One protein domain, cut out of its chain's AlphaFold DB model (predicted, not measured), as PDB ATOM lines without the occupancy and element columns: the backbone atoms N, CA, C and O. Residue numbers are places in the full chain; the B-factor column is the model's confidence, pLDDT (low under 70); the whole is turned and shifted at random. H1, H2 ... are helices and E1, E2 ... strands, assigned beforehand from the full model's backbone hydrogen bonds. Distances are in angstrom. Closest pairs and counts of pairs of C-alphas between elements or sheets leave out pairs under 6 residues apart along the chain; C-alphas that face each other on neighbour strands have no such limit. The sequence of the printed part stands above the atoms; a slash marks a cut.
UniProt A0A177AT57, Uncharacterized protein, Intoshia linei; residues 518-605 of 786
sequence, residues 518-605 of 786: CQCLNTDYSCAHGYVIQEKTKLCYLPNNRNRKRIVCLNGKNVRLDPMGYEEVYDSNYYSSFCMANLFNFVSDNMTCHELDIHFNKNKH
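AT A GLANCE: This is residues 518 to 605 of the 786 residues of an uncharacterized protein of Intoshia linei (UniProt A0A177AT57). With little regular structure, this is a loop-rich body with the hairpin E2 and E3 near its middle; H2 leads away to one end of the long axis, and the loop 528 to 549 makes the other. The 88 printed residues hold E1, E2, E3, E4, H1 and H2 in that order, with antiparallel sheets E1-E4 and E2-E3. The class is mixed, with 34 residues in named elements. It is compact, radius of gyration 12.9 A, spanning 43 by 25 by 23 A.

HOW THE PARTS SIT: E1, residues 525 to 527, and E4, residues 566 to 568, are antiparallel; N 526 and O 567 are 2.9 A apart, within hydrogen-bond range. E2, residues 550 to 554, and E3, residues 557 to 561, form an antiparallel hairpin; N 552 and O 559 are 2.9 A apart, within range. H1, residues 572 to 578, is apart from E1, E2, E3 and H2, residues 593 to 603. The closest C-alphas of E2 and H2, Cys 553 and Cys 593, are 4.7 A apart. In both helices every O i to N i+4 pair is within range.

IN THESE COORDINATES: E1, 6.8 A, begins at C-alpha 525 (3.181, 79.868, 258.501). E2 measures 11.4 A, E3 11.7 A, E4 6.9 A and H1 10.0 A. H2, 14.6 A, ends at C-alpha 603 (12.069, 96.867, 274.286).

THE WHOLE: The farthest C-alphas, Asn 544 and His 605, are 43.5 A apart. The printed part has no cut. Links E1 to E2 and H1 to H2 are long. In this model 19 residues have pLDDT under 70, among them 600 to 605.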
ATOM      1  N   CYS A 518       2.030  88.905 270.232       63.69
ATOM      2  CA  CYS A 518       2.368  87.549 270.606       63.69
ATOM      3  C   CYS A 518       3.526  87.077 269.727       63.69
ATOM      4  O   CYS A 518       3.809  87.601 268.646       63.69
ATOM      5  N   GLN A 519       4.218  86.058 270.205       69.31
ATOM      6  CA  GLN A 519       5.144  85.317 269.376       69.31
ATOM      7  C   GLN A 519       4.387  84.695 268.192       69.31
ATOM      8  O   GLN A 519       3.275  84.198 268.372       69.31
ATOM      9  N   CYS A 520       4.975  84.711 266.992       74.06
ATOM     10  CA  CYS A 520       4.386  84.012 265.853       74.06
ATOM     11  C   CYS A 520       4.188  82.536 266.175       74.06
ATOM     12  O   CYS A 520       5.048  81.893 266.791       74.06
ATOM     13  N   LEU A 521       3.070  82.001 265.709       80.75
ATOM     14  CA  LEU A 521       2.737  80.602 265.865       80.75
ATOM     15  C   LEU A 521       3.154  79.825 264.629       80.75
ATOM     16  O   LEU A 521       3.281  80.376 263.540       80.75
ATOM     17  N   ASN A 522       3.337  78.517 264.769       81.75
ATOM     18  CA  ASN A 522       3.583  77.660 263.610       81.75
ATOM     19  C   ASN A 522       2.424  77.692 262.598       81.75
ATOM     20  O   ASN A 522       2.674  77.529 261.412       81.75
ATOM     21  N   THR A 523       1.193  77.936 263.054       78.38
ATOM     22  CA  THR A 523      -0.007  78.099 262.217       78.38
ATOM     23  C   THR A 523      -0.056  79.436 261.481       78.38
ATOM     24  O   THR A 523      -0.816  79.571 260.525       78.38
ATOM     25  N   ASP A 524       0.763  80.416 261.882       79.56
ATOM     26  CA  ASP A 524       0.943  81.646 261.113       79.56
ATOM     27  C   ASP A 524       1.809  81.403 259.865       79.56
ATOM     28  O   ASP A 524       1.973  82.315 259.067       79.56
ATOM     29  N   TYR A 525       2.355  80.203 259.657       86.12
ATOM     30  CA  TYR A 525       3.181  79.868 258.501       86.12
ATOM     31  C   TYR A 525       2.669  78.599 257.817       86.12
ATOM     32  O   TYR A 525       2.138  77.690 258.452       86.12
ATOM     33  N   SER A 526       2.867  78.510 256.508       86.38
ATOM     34  CA  SER A 526       2.633  77.285 255.742       86.38
ATOM     35  C   SER A 526       3.966  76.659 255.346       86.38
ATOM     36  O   SER A 526       4.992  77.334 255.342       86.38
ATOM     37  N   CYS A 527       3.993  75.361 255.029       89.62
ATOM     38  CA  CYS A 527       5.227  74.756 254.533       89.62
ATOM     39  C   CYS A 527       5.523  75.170 253.099       89.62
ATOM     40  O   CYS A 527       4.705  74.938 252.201       89.62
ATOM     41  N   ALA A 528       6.747  75.653 252.897       89.12
ATOM     42  CA  ALA A 528       7.269  76.012 251.594       89.12
ATOM     43  C   ALA A 528       7.294  74.823 250.627       89.12
ATOM     44  O   ALA A 528       7.243  73.645 251.017       89.12
ATOM     45  N   HIS A 529       7.397  75.116 249.332       84.81
ATOM     46  CA  HIS A 529       7.427  74.071 248.313       84.81
ATOM     47  C   HIS A 529       8.518  73.010 248.574       84.81
ATOM     48  O   HIS A 529       9.695  73.318 248.726       84.81
ATOM     49  N   GLY A 530       8.116  71.733 248.601       87.38
ATOM     50  CA  GLY A 530       9.004  70.591 248.853       87.38
ATOM     51  C   GLY A 530       9.103  70.166 250.321       87.38
ATOM     52  O   GLY A 530       9.490  69.031 250.587       87.38
ATOM     53  N   TYR A 531       8.684  71.008 251.266       92.69
ATOM     54  CA  TYR A 531       8.669  70.673 252.688       92.69
ATOM     55  C   TYR A 531       7.374  69.946 253.068       92.69
ATOM     56  O   TYR A 531       6.317  70.123 252.455       92.69
ATOM     57  N   VAL A 532       7.463  69.101 254.093       89.56
ATOM     58  CA  VAL A 532       6.361  68.321 254.662       89.56
ATOM     59  C   VAL A 532       6.201  68.645 256.148       89.56
ATOM     60  O   VAL A 532       7.182  68.899 256.844       89.56
ATOM     61  N   ILE A 533       4.962  68.636 256.645       88.88
ATOM     62  CA  ILE A 533       4.669  68.831 258.071       88.88
ATOM     63  C   ILE A 533       4.978  67.533 258.819       88.88
ATOM     64  O   ILE A 533       4.414  66.481 258.521       88.88
ATOM     65  N   GLN A 534       5.832  67.598 259.837       90.69
ATOM     66  CA  GLN A 534       6.058  66.483 260.750       90.69
ATOM     67  C   GLN A 534       4.859  66.332 261.697       90.69
ATOM     68  O   GLN A 534       4.565  67.238 262.470       90.69
ATOM     69  N   GLU A 535       4.185  65.179 261.696       81.88
ATOM     70  CA  GLU A 535       2.917  65.002 262.429       81.88
ATOM     71  C   GLU A 535       3.000  65.308 263.931       81.88
ATOM     72  O   GLU A 535       2.071  65.902 264.479       81.88
ATOM     73  N   LYS A 536       4.106  64.914 264.580       83.75
ATOM     74  CA  LYS A 536       4.301  65.064 266.032       83.75
ATOM     75  C   LYS A 536       4.598  66.502 266.453       83.75
ATOM     76  O   LYS A 536       4.111  66.940 267.486       83.75
ATOM     77  N   THR A 537       5.427  67.207 265.691       85.44
ATOM     78  CA  THR A 537       5.927  68.543 266.057       85.44
ATOM     79  C   THR A 537       5.174  69.663 265.351       85.44
ATOM     80  O   THR A 537       5.258  70.805 265.786       85.44
ATOM     81  N   LYS A 538       4.439  69.339 264.278       86.38
ATOM     82  CA  LYS A 538       3.777  70.291 263.376       86.38
ATOM     83  C   LYS A 538       4.749  71.293 262.741       86.38
ATOM     84  O   LYS A 538       4.378  72.428 262.470       86.38
ATOM     85  N   LEU A 539       5.990  70.861 262.513       91.88
ATOM     86  CA  LEU A 539       7.046  71.657 261.888       91.88
ATOM     87  C   LEU A 539       7.255  71.241 260.438       91.88
ATOM     88  O   LEU A 539       7.230  70.050 260.121       91.88
ATOM     89  N   CYS A 540       7.532  72.213 259.581       92.38
ATOM     90  CA  CYS A 540       7.939  71.984 258.207       92.38
ATOM     91  C   CYS A 540       9.381  71.480 258.162       92.38
ATOM     92  O   CYS A 540      10.301  72.099 258.704       92.38
ATOM     93  N   TYR A 541       9.587  70.343 257.505       93.69
ATOM     94  CA  TYR A 541      10.907  69.785 257.251       93.69
ATOM     95  C   TYR A 541      10.983  69.223 255.836       93.69
ATOM     96  O   TYR A 541       9.992  68.785 255.263       93.69
ATOM     97  N   LEU A 542      12.183  69.220 255.275       93.81
ATOM     98  CA  LEU A 542      12.468  68.579 254.000       93.81
ATOM     99  C   LEU A 542      13.221  67.263 254.297       93.81
ATOM    100  O   LEU A 542      14.202  67.284 255.052       93.81
ATOM    101  N   PRO A 543      12.768  66.101 253.789       87.69
ATOM    102  CA  PRO A 543      13.496  64.844 253.945       87.69
ATOM    103  C   PRO A 543      14.886  64.966 253.305       87.69
ATOM    104  O   PRO A 543      15.004  65.472 252.194       87.69
ATOM    105  N   ASN A 544      15.938  64.515 253.996       88.19
ATOM    106  CA  ASN A 544      17.341  64.613 253.548       88.19
ATOM    107  C   ASN A 544      17.883  66.046 253.375       88.19
ATOM    108  O   ASN A 544      18.831  66.275 252.623       88.19
ATOM    109  N   ASN A 545      17.307  67.016 254.084       81.69
ATOM    110  CA  ASN A 545      17.732  68.403 253.982       81.69
ATOM    111  C   ASN A 545      19.097  68.659 254.645       81.69
ATOM    112  O   ASN A 545      19.276  68.388 255.835       81.69
ATOM    113  N   ARG A 546      20.036  69.225 253.875       88.38
ATOM    114  CA  ARG A 546      21.351  69.697 254.350       88.38
ATOM    115  C   ARG A 546      21.373  71.191 254.684       88.38
ATOM    116  O   ARG A 546      22.408  71.693 255.116       88.38
ATOM    117  N   ASN A 547      20.265  71.901 254.489       88.69
ATOM    118  CA  ASN A 547      20.183  73.325 254.773       88.69
ATOM    119  C   ASN A 547      20.450  73.619 256.251       88.69
ATOM    120  O   ASN A 547      20.168  72.827 257.160       88.69
ATOM    121  N   ARG A 548      20.989  74.813 256.488       87.56
ATOM    122  CA  ARG A 548      21.341  75.287 257.821       87.56
ATOM    123  C   ARG A 548      20.074  75.552 258.633       87.56
ATOM    124  O   ARG A 548      19.412  76.568 258.454       87.56
ATOM    125  N   LYS A 549      19.777  74.660 259.579       90.69
ATOM    126  CA  LYS A 549      18.701  74.868 260.556       90.69
ATOM    127  C   LYS A 549      19.110  75.895 261.610       90.69
ATOM    128  O   LYS A 549      20.228  75.824 262.131       90.69
ATOM    129  N   ARG A 550      18.181  76.769 261.978       88.94
ATOM    130  CA  ARG A 550      18.337  77.819 262.992       88.94
ATOM    131  C   ARG A 550      17.426  77.544 264.175       88.94
ATOM    132  O   ARG A 550      16.380  76.920 264.003       88.94
ATOM    133  N   ILE A 551      17.836  77.981 265.360       89.81
ATOM    134  CA  ILE A 551      16.967  77.962 266.537       89.81
ATOM    135  C   ILE A 551      16.115  79.224 266.489       89.81
ATOM    136  O   ILE A 551      16.644  80.325 266.422       89.81
ATOM    137  N   VAL A 552      14.805  79.058 266.490       87.19
ATOM    138  CA  VAL A 552      13.852  80.163 266.555       87.19
ATOM    139  C   VAL A 552      12.881  79.888 267.682       87.19
ATOM    140  O   VAL A 552      12.567  78.731 267.979       87.19
ATOM    141  N   CYS A 553      12.387  80.941 268.311       83.44
ATOM    142  CA  CYS A 553      11.267  80.796 269.212       83.44
ATOM    143  C   CYS A 553       9.991  80.595 268.377       83.44
ATOM    144  O   CYS A 553       9.510  81.538 267.749       83.44
ATOM    145  N   LEU A 554       9.384  79.403 268.419       83.75
ATOM    146  CA  LEU A 554       8.060  79.123 267.834       83.75
ATOM    147  C   LEU A 554       7.150  78.441 268.876       83.75
ATOM    148  O   LEU A 554       7.585  77.502 269.542       83.75
ATOM    149  N   ASN A 555       5.911  78.915 269.045       79.12
ATOM    150  CA  ASN A 555       4.957  78.430 270.064       79.12
ATOM    151  C   ASN A 555       5.547  78.371 271.494       79.12
ATOM    152  O   ASN A 555       5.451  77.344 272.172       79.12
ATOM    153  N   GLY A 556       6.250  79.421 271.929       78.81
ATOM    154  CA  GLY A 556       6.896  79.480 273.249       78.81
ATOM    155  C   GLY A 556       8.077  78.523 273.443       78.81
ATOM    156  O   GLY A 556       8.571  78.380 274.560       78.81
ATOM    157  N   LYS A 557       8.536  77.836 272.388       85.75
ATOM    158  CA  LYS A 557       9.618  76.844 272.459       85.75
ATOM    159  C   LYS A 557      10.756  77.185 271.508       85.75
ATOM    160  O   LYS A 557      10.542  77.658 270.397       85.75
ATOM    161  N   ASN A 558      11.978  76.871 271.934       90.06
ATOM    162  CA  ASN A 558      13.147  76.900 271.063       90.06
ATOM    163  C   ASN A 558      13.058  75.739 270.077       90.06
ATOM    164  O   ASN A 558      13.223  74.576 270.451       90.06
ATOM    165  N   VAL A 559      12.797  76.052 268.816       90.81
ATOM    166  CA  VAL A 559      12.647  75.069 267.754       90.81
ATOM    167  C   VAL A 559      13.774  75.232 266.750       90.81
ATOM    168  O   VAL A 559      14.019  76.321 266.246       90.81
ATOM    169  N   ARG A 560      14.450  74.126 266.422       92.38
ATOM    170  CA  ARG A 560      15.476  74.109 265.380       92.38
ATOM    171  C   ARG A 560      14.861  73.744 264.031       92.38
ATOM    172  O   ARG A 560      14.609  72.568 263.770       92.38
ATOM    173  N   LEU A 561      14.646  74.733 263.174       93.06
ATOM    174  CA  LEU A 561      13.975  74.569 261.883       93.06
ATOM    175  C   LEU A 561      14.756  75.216 260.738       93.06
ATOM    176  O   LEU A 561      15.690  75.981 260.965       93.06
ATOM    177  N   ASP A 562      14.411  74.857 259.507       92.88
ATOM    178  CA  ASP A 562      14.911  75.531 258.310       92.88
ATOM    179  C   ASP A 562      13.922  76.642 257.929       92.88
ATOM    180  O   ASP A 562      12.790  76.306 257.579       92.88
ATOM    181  N   PRO A 563      14.296  77.934 258.002       89.38
ATOM    182  CA  PRO A 563      13.399  79.033 257.648       89.38
ATOM    183  C   PRO A 563      12.909  78.963 256.198       89.38
ATOM    184  O   PRO A 563      11.773  79.335 255.931       89.38
ATOM    185  N   MET A 564      13.715  78.411 255.276       90.69
ATOM    186  CA  MET A 564      13.297  78.192 253.883       90.69
ATOM    187  C   MET A 564      12.179  77.155 253.754       90.69
ATOM    188  O   MET A 564      11.613  76.991 252.678       90.69
ATOM    189  N   GLY A 565      11.884  76.428 254.833       91.38
ATOM    190  CA  GLY A 565      10.783  75.485 254.903       91.38
ATOM    191  C   GLY A 565       9.424  76.099 255.175       91.38
ATOM    192  O   GLY A 565       8.450  75.348 255.201       91.38
ATOM    193  N   TYR A 566       9.349  77.413 255.374       92.00
ATOM    194  CA  TYR A 566       8.130  78.121 255.738       92.00
ATOM    195  C   TYR A 566       7.820  79.220 254.713       92.00
ATOM    196  O   TYR A 566       8.726  79.784 254.106       92.00
ATOM    197  N   GLU A 567       6.538  79.520 254.538       86.62
ATOM    198  CA  GLU A 567       5.994  80.616 253.732       86.62
ATOM    199  C   GLU A 567       4.971  81.391 254.579       86.62
ATOM    200  O   GLU A 567       4.205  80.794 255.345       86.62
ATOM    201  N   GLU A 568       4.964  82.721 254.448       82.44
ATOM    202  CA  GLU A 568       3.968  83.595 255.074       82.44
ATOM    203  C   GLU A 568       2.560  83.273 254.534       82.44
ATOM    204  O   GLU A 568       2.342  83.188 253.327       82.44
ATOM    205  N   VAL A 569       1.601  83.052 255.436       77.12
ATOM    206  CA  VAL A 569       0.173  82.853 255.124       77.12
ATOM    207  C   VAL A 569      -0.550  84.195 254.982       77.12
ATOM    208  O   VAL A 569      -1.489  84.312 254.194       77.12
ATOM    209  N   TYR A 570      -0.122  85.196 255.752       75.62
ATOM    210  CA  TYR A 570      -0.722  86.529 255.807       75.62
ATOM    211  C   TYR A 570       0.158  87.570 255.097       75.62
ATOM    212  O   TYR A 570       1.219  87.244 254.571       75.62
ATOM    213  N   ASP A 571      -0.286  88.825 255.037       73.12
ATOM    214  CA  ASP A 571       0.531  89.903 254.471       73.12
ATOM    215  C   ASP A 571       1.665  90.341 255.420       73.12
ATOM    216  O   ASP A 571       1.671  90.056 256.617       73.12
ATOM    217  N   SER A 572       2.648  91.073 254.898       72.81
ATOM    218  CA  SER A 572       3.800  91.540 255.684       72.81
ATOM    219  C   SER A 572       3.423  92.527 256.804       72.81
ATOM    220  O   SER A 572       4.122  92.618 257.822       72.81
ATOM    221  N   ASN A 573       2.303  93.245 256.663       71.31
ATOM    222  CA  ASN A 573       1.779  94.135 257.702       71.31
ATOM    223  C   ASN A 573       1.306  93.337 258.920       71.31
ATOM    224  O   ASN A 573       1.526  93.758 260.057       71.31
ATOM    225  N   TYR A 574       0.716  92.162 258.699       76.06
ATOM    226  CA  TYR A 574       0.342  91.243 259.762       76.06
ATOM    227  C   TYR A 574       1.564  90.794 260.566       76.06
ATOM    228  O   TYR A 574       1.571  90.921 261.793       76.06
ATOM    229  N   TYR A 575       2.624  90.327 259.899       76.69
ATOM    230  CA  TYR A 575       3.805  89.849 260.618       76.69
ATOM    231  C   TYR A 575       4.528  90.980 261.353       76.69
ATOM    232  O   TYR A 575       4.924  90.820 262.501       76.69
ATOM    233  N   SER A 576       4.651  92.156 260.743       70.56
ATOM    234  CA  SER A 576       5.277  93.303 261.414       70.56
ATOM    235  C   SER A 576       4.468  93.823 262.609       70.56
ATOM    236  O   SER A 576       5.058  94.231 263.608       70.56
ATOM    237  N   SER A 577       3.135  93.771 262.542       66.75
ATOM    238  CA  SER A 577       2.259  94.300 263.597       66.75
ATOM    239  C   SER A 577       2.042  93.324 264.751       66.75
ATOM    240  O   SER A 577       1.855  93.750 265.890       66.75
ATOM    241  N   PHE A 578       2.043  92.016 264.477       69.06
ATOM    242  CA  PHE A 578       1.569  91.012 265.435       69.06
ATOM    243  C   PHE A 578       2.574  89.902 265.737       69.06
ATOM    244  O   PHE A 578       2.229  88.951 266.441       69.06
ATOM    245  N   CYS A 579       3.785  89.997 265.189       73.00
ATOM    246  CA  CYS A 579       4.703  88.875 265.072       73.00
ATOM    247  C   CYS A 579       6.146  89.356 265.309       73.00
ATOM    248  O   CYS A 579       6.885  89.724 264.400       73.00
ATOM    249  N   MET A 580       6.554  89.375 266.581       65.25
ATOM    250  CA  MET A 580       7.829  89.980 267.001       65.25
ATOM    251  C   MET A 580       9.080  89.281 266.461       65.25
ATOM    252  O   MET A 580      10.080  89.941 266.198       65.25
ATOM    253  N   ALA A 581       9.018  87.963 266.282       63.53
ATOM    254  CA  ALA A 581      10.025  87.193 265.564       63.53
ATOM    255  C   ALA A 581       9.381  86.619 264.309       63.53
ATOM    256  O   ALA A 581       8.982  85.452 264.269       63.53
ATOM    257  N   ASN A 582       9.247  87.464 263.290       68.56
ATOM    258  CA  ASN A 582       9.006  86.957 261.954       68.56
ATOM    259  C   ASN A 582      10.198  86.054 261.580       68.56
ATOM    260  O   ASN A 582      11.349  86.493 261.653       68.56
ATOM    261  N   LEU A 583       9.925  84.804 261.182       68.31
ATOM    262  CA  LEU A 583      10.929  83.851 260.686       68.31
ATOM    263  C   LEU A 583      11.826  84.452 259.588       68.31
ATOM    264  O   LEU A 583      12.951  83.986 259.396       68.31
ATOM    265  N   PHE A 584      11.331  85.482 258.900       70.69
ATOM    266  CA  PHE A 584      11.976  86.170 257.789       70.69
ATOM    267  C   PHE A 584      12.592  87.534 258.146       70.69
ATOM    268  O   PHE A 584      13.115  88.186 257.247       70.69
ATOM    269  N   ASN A 585      12.556  87.999 259.406       65.38
ATOM    270  CA  ASN A 585      13.130  89.301 259.784       65.38
ATOM    271  C   ASN A 585      14.409  89.128 260.638       65.38
ATOM    272  O   ASN A 585      14.385  88.646 261.768       65.38
ATOM    273  N   PHE A 586      15.554  89.478 260.043       55.78
ATOM    274  CA  PHE A 586      16.880  88.871 260.260       55.78
ATOM    275  C   PHE A 586      17.786  89.531 261.322       55.78
ATOM    276  O   PHE A 586      19.005  89.556 261.157       55.78
ATOM    277  N   VAL A 587      17.257  90.078 262.418       54.84
ATOM    278  CA  VAL A 587      18.111  90.887 263.323       54.84
ATOM    279  C   VAL A 587      19.046  90.044 264.216       54.84
ATOM    280  O   VAL A 587      20.048  90.557 264.705       54.84
ATOM    281  N   SER A 588      18.830  88.732 264.360       54.06
ATOM    282  CA  SER A 588      19.825  87.844 264.985       54.06
ATOM    283  C   SER A 588      19.649  86.385 264.565       54.06
ATOM    284  O   SER A 588      18.595  85.785 264.786       54.06
ATOM    285  N   ASP A 589      20.695  85.784 263.999       64.06
ATOM    286  CA  ASP A 589      20.760  84.336 263.813       64.06
ATOM    287  C   ASP A 589      20.677  83.637 265.186       64.06
ATOM    288  O   ASP A 589      21.521  83.866 266.045       64.06
ATOM    289  N   ASN A 590      19.701  82.737 265.363       74.88
ATOM    290  CA  ASN A 590      19.461  81.923 266.570       74.88
ATOM    291  C   ASN A 590      18.803  82.611 267.783       74.88
ATOM    292  O   ASN A 590      19.161  82.297 268.913       74.88
ATOM    293  N   MET A 591      17.811  83.480 267.576       80.00
ATOM    294  CA  MET A 591      17.058  84.061 268.694       80.00
ATOM    295  C   MET A 591      16.231  83.000 269.443       80.00
ATOM    296  O   MET A 591      15.239  82.463 268.932       80.00
ATOM    297  N   THR A 592      16.635  82.703 270.673       85.56
ATOM    298  CA  THR A 592      15.903  81.832 271.597       85.56
ATOM    299  C   THR A 592      14.690  82.546 272.196       85.56
ATOM    300  O   THR A 592      14.612  83.770 272.221       85.56
ATOM    301  N   CYS A 593      13.738  81.793 272.745       82.94
ATOM    302  CA  CYS A 593      12.590  82.337 273.466       82.94
ATOM    303  C   CYS A 593      12.983  83.188 274.661       82.94
ATOM    304  O   CYS A 593      12.317  84.172 274.953       82.94
ATOM    305  N   HIS A 594      14.077  82.829 275.330       84.19
ATOM    306  CA  HIS A 594      14.585  83.609 276.445       84.19
ATOM    307  C   HIS A 594      15.160  84.948 275.975       84.19
ATOM    308  O   HIS A 594      14.871  85.981 276.566       84.19
ATOM    309  N   GLU A 595      15.920  84.958 274.879       81.62
ATOM    310  CA  GLU A 595      16.420  86.201 274.283       81.62
ATOM    311  C   GLU A 595      15.284  87.059 273.731       81.62
ATOM    312  O   GLU A 595      15.330  88.275 273.885       81.62
ATOM    313  N   LEU A 596      14.250  86.440 273.153       77.00
ATOM    314  CA  LEU A 596      13.033  87.125 272.727       77.00
ATOM    315  C   LEU A 596      12.322  87.778 273.919       77.00
ATOM    316  O   LEU A 596      11.905  88.925 273.812       77.00
ATOM    317  N   ASP A 597      12.224  87.087 275.055       75.88
ATOM    318  CA  ASP A 597      11.604  87.600 276.281       75.88
ATOM    319  C   ASP A 597      12.455  88.702 276.943       75.88
ATOM    320  O   ASP A 597      11.945  89.740 277.358       75.88
ATOM    321  N   ILE A 598      13.785  88.568 276.951       77.12
ATOM    322  CA  ILE A 598      14.692  89.653 277.357       77.12
ATOM    323  C   ILE A 598      14.535  90.850 276.417       77.12
ATOM    324  O   ILE A 598      14.479  91.989 276.882       77.12
ATOM    325  N   HIS A 599      14.465  90.617 275.105       70.62
ATOM    326  CA  HIS A 599      14.265  91.670 274.117       70.62
ATOM    327  C   HIS A 599      12.890  92.317 274.283       70.62
ATOM    328  O   HIS A 599      12.793  93.533 274.197       70.62
ATOM    329  N   PHE A 600      11.854  91.545 274.619       67.44
ATOM    330  CA  PHE A 600      10.515  92.029 274.939       67.44
ATOM    331  C   PHE A 600      10.534  92.925 276.174       67.44
ATOM    332  O   PHE A 600      10.092  94.071 276.122       67.44
ATOM    333  N   ASN A 601      11.120  92.445 277.266       65.12
ATOM    334  CA  ASN A 601      11.170  93.173 278.527       65.12
ATOM    335  C   ASN A 601      12.069  94.419 278.438       65.12
ATOM    336  O   ASN A 601      11.732  95.453 279.014       65.12
ATOM    337  N   LYS A 602      13.153  94.376 277.647       60.69
ATOM    338  CA  LYS A 602      13.999  95.549 277.355       60.69
ATOM    339  C   LYS A 602      13.343  96.524 276.369       60.69
ATOM    340  O   LYS A 602      13.429  97.735 276.565       60.69
ATOM    341  N   ASN A 603      12.652  96.032 275.338       49.81
ATOM    342  CA  ASN A 603      12.069  96.867 274.286       49.81
ATOM    343  C   ASN A 603      10.629  97.301 274.538       49.81
ATOM    344  O   ASN A 603      10.140  98.150 273.800       49.81
ATOM    345  N   LYS A 604       9.944  96.822 275.576       47.53
ATOM    346  CA  LYS A 604       8.653  97.397 275.993       47.53
ATOM    347  C   LYS A 604       8.771  98.910 276.257       47.53
ATOM    348  O   LYS A 604       7.808  99.644 276.067       47.53
ATOM    349  N   HIS A 605       9.979  99.379 276.590       43.72
ATOM    350  CA  HIS A 605      10.348 100.796 276.636       43.72
ATOM    351  C   HIS A 605      10.798 101.395 275.281       43.72
ATOM    352  O   HIS A 605      10.584 102.582 275.052       43.72
TER     353      HIS A 605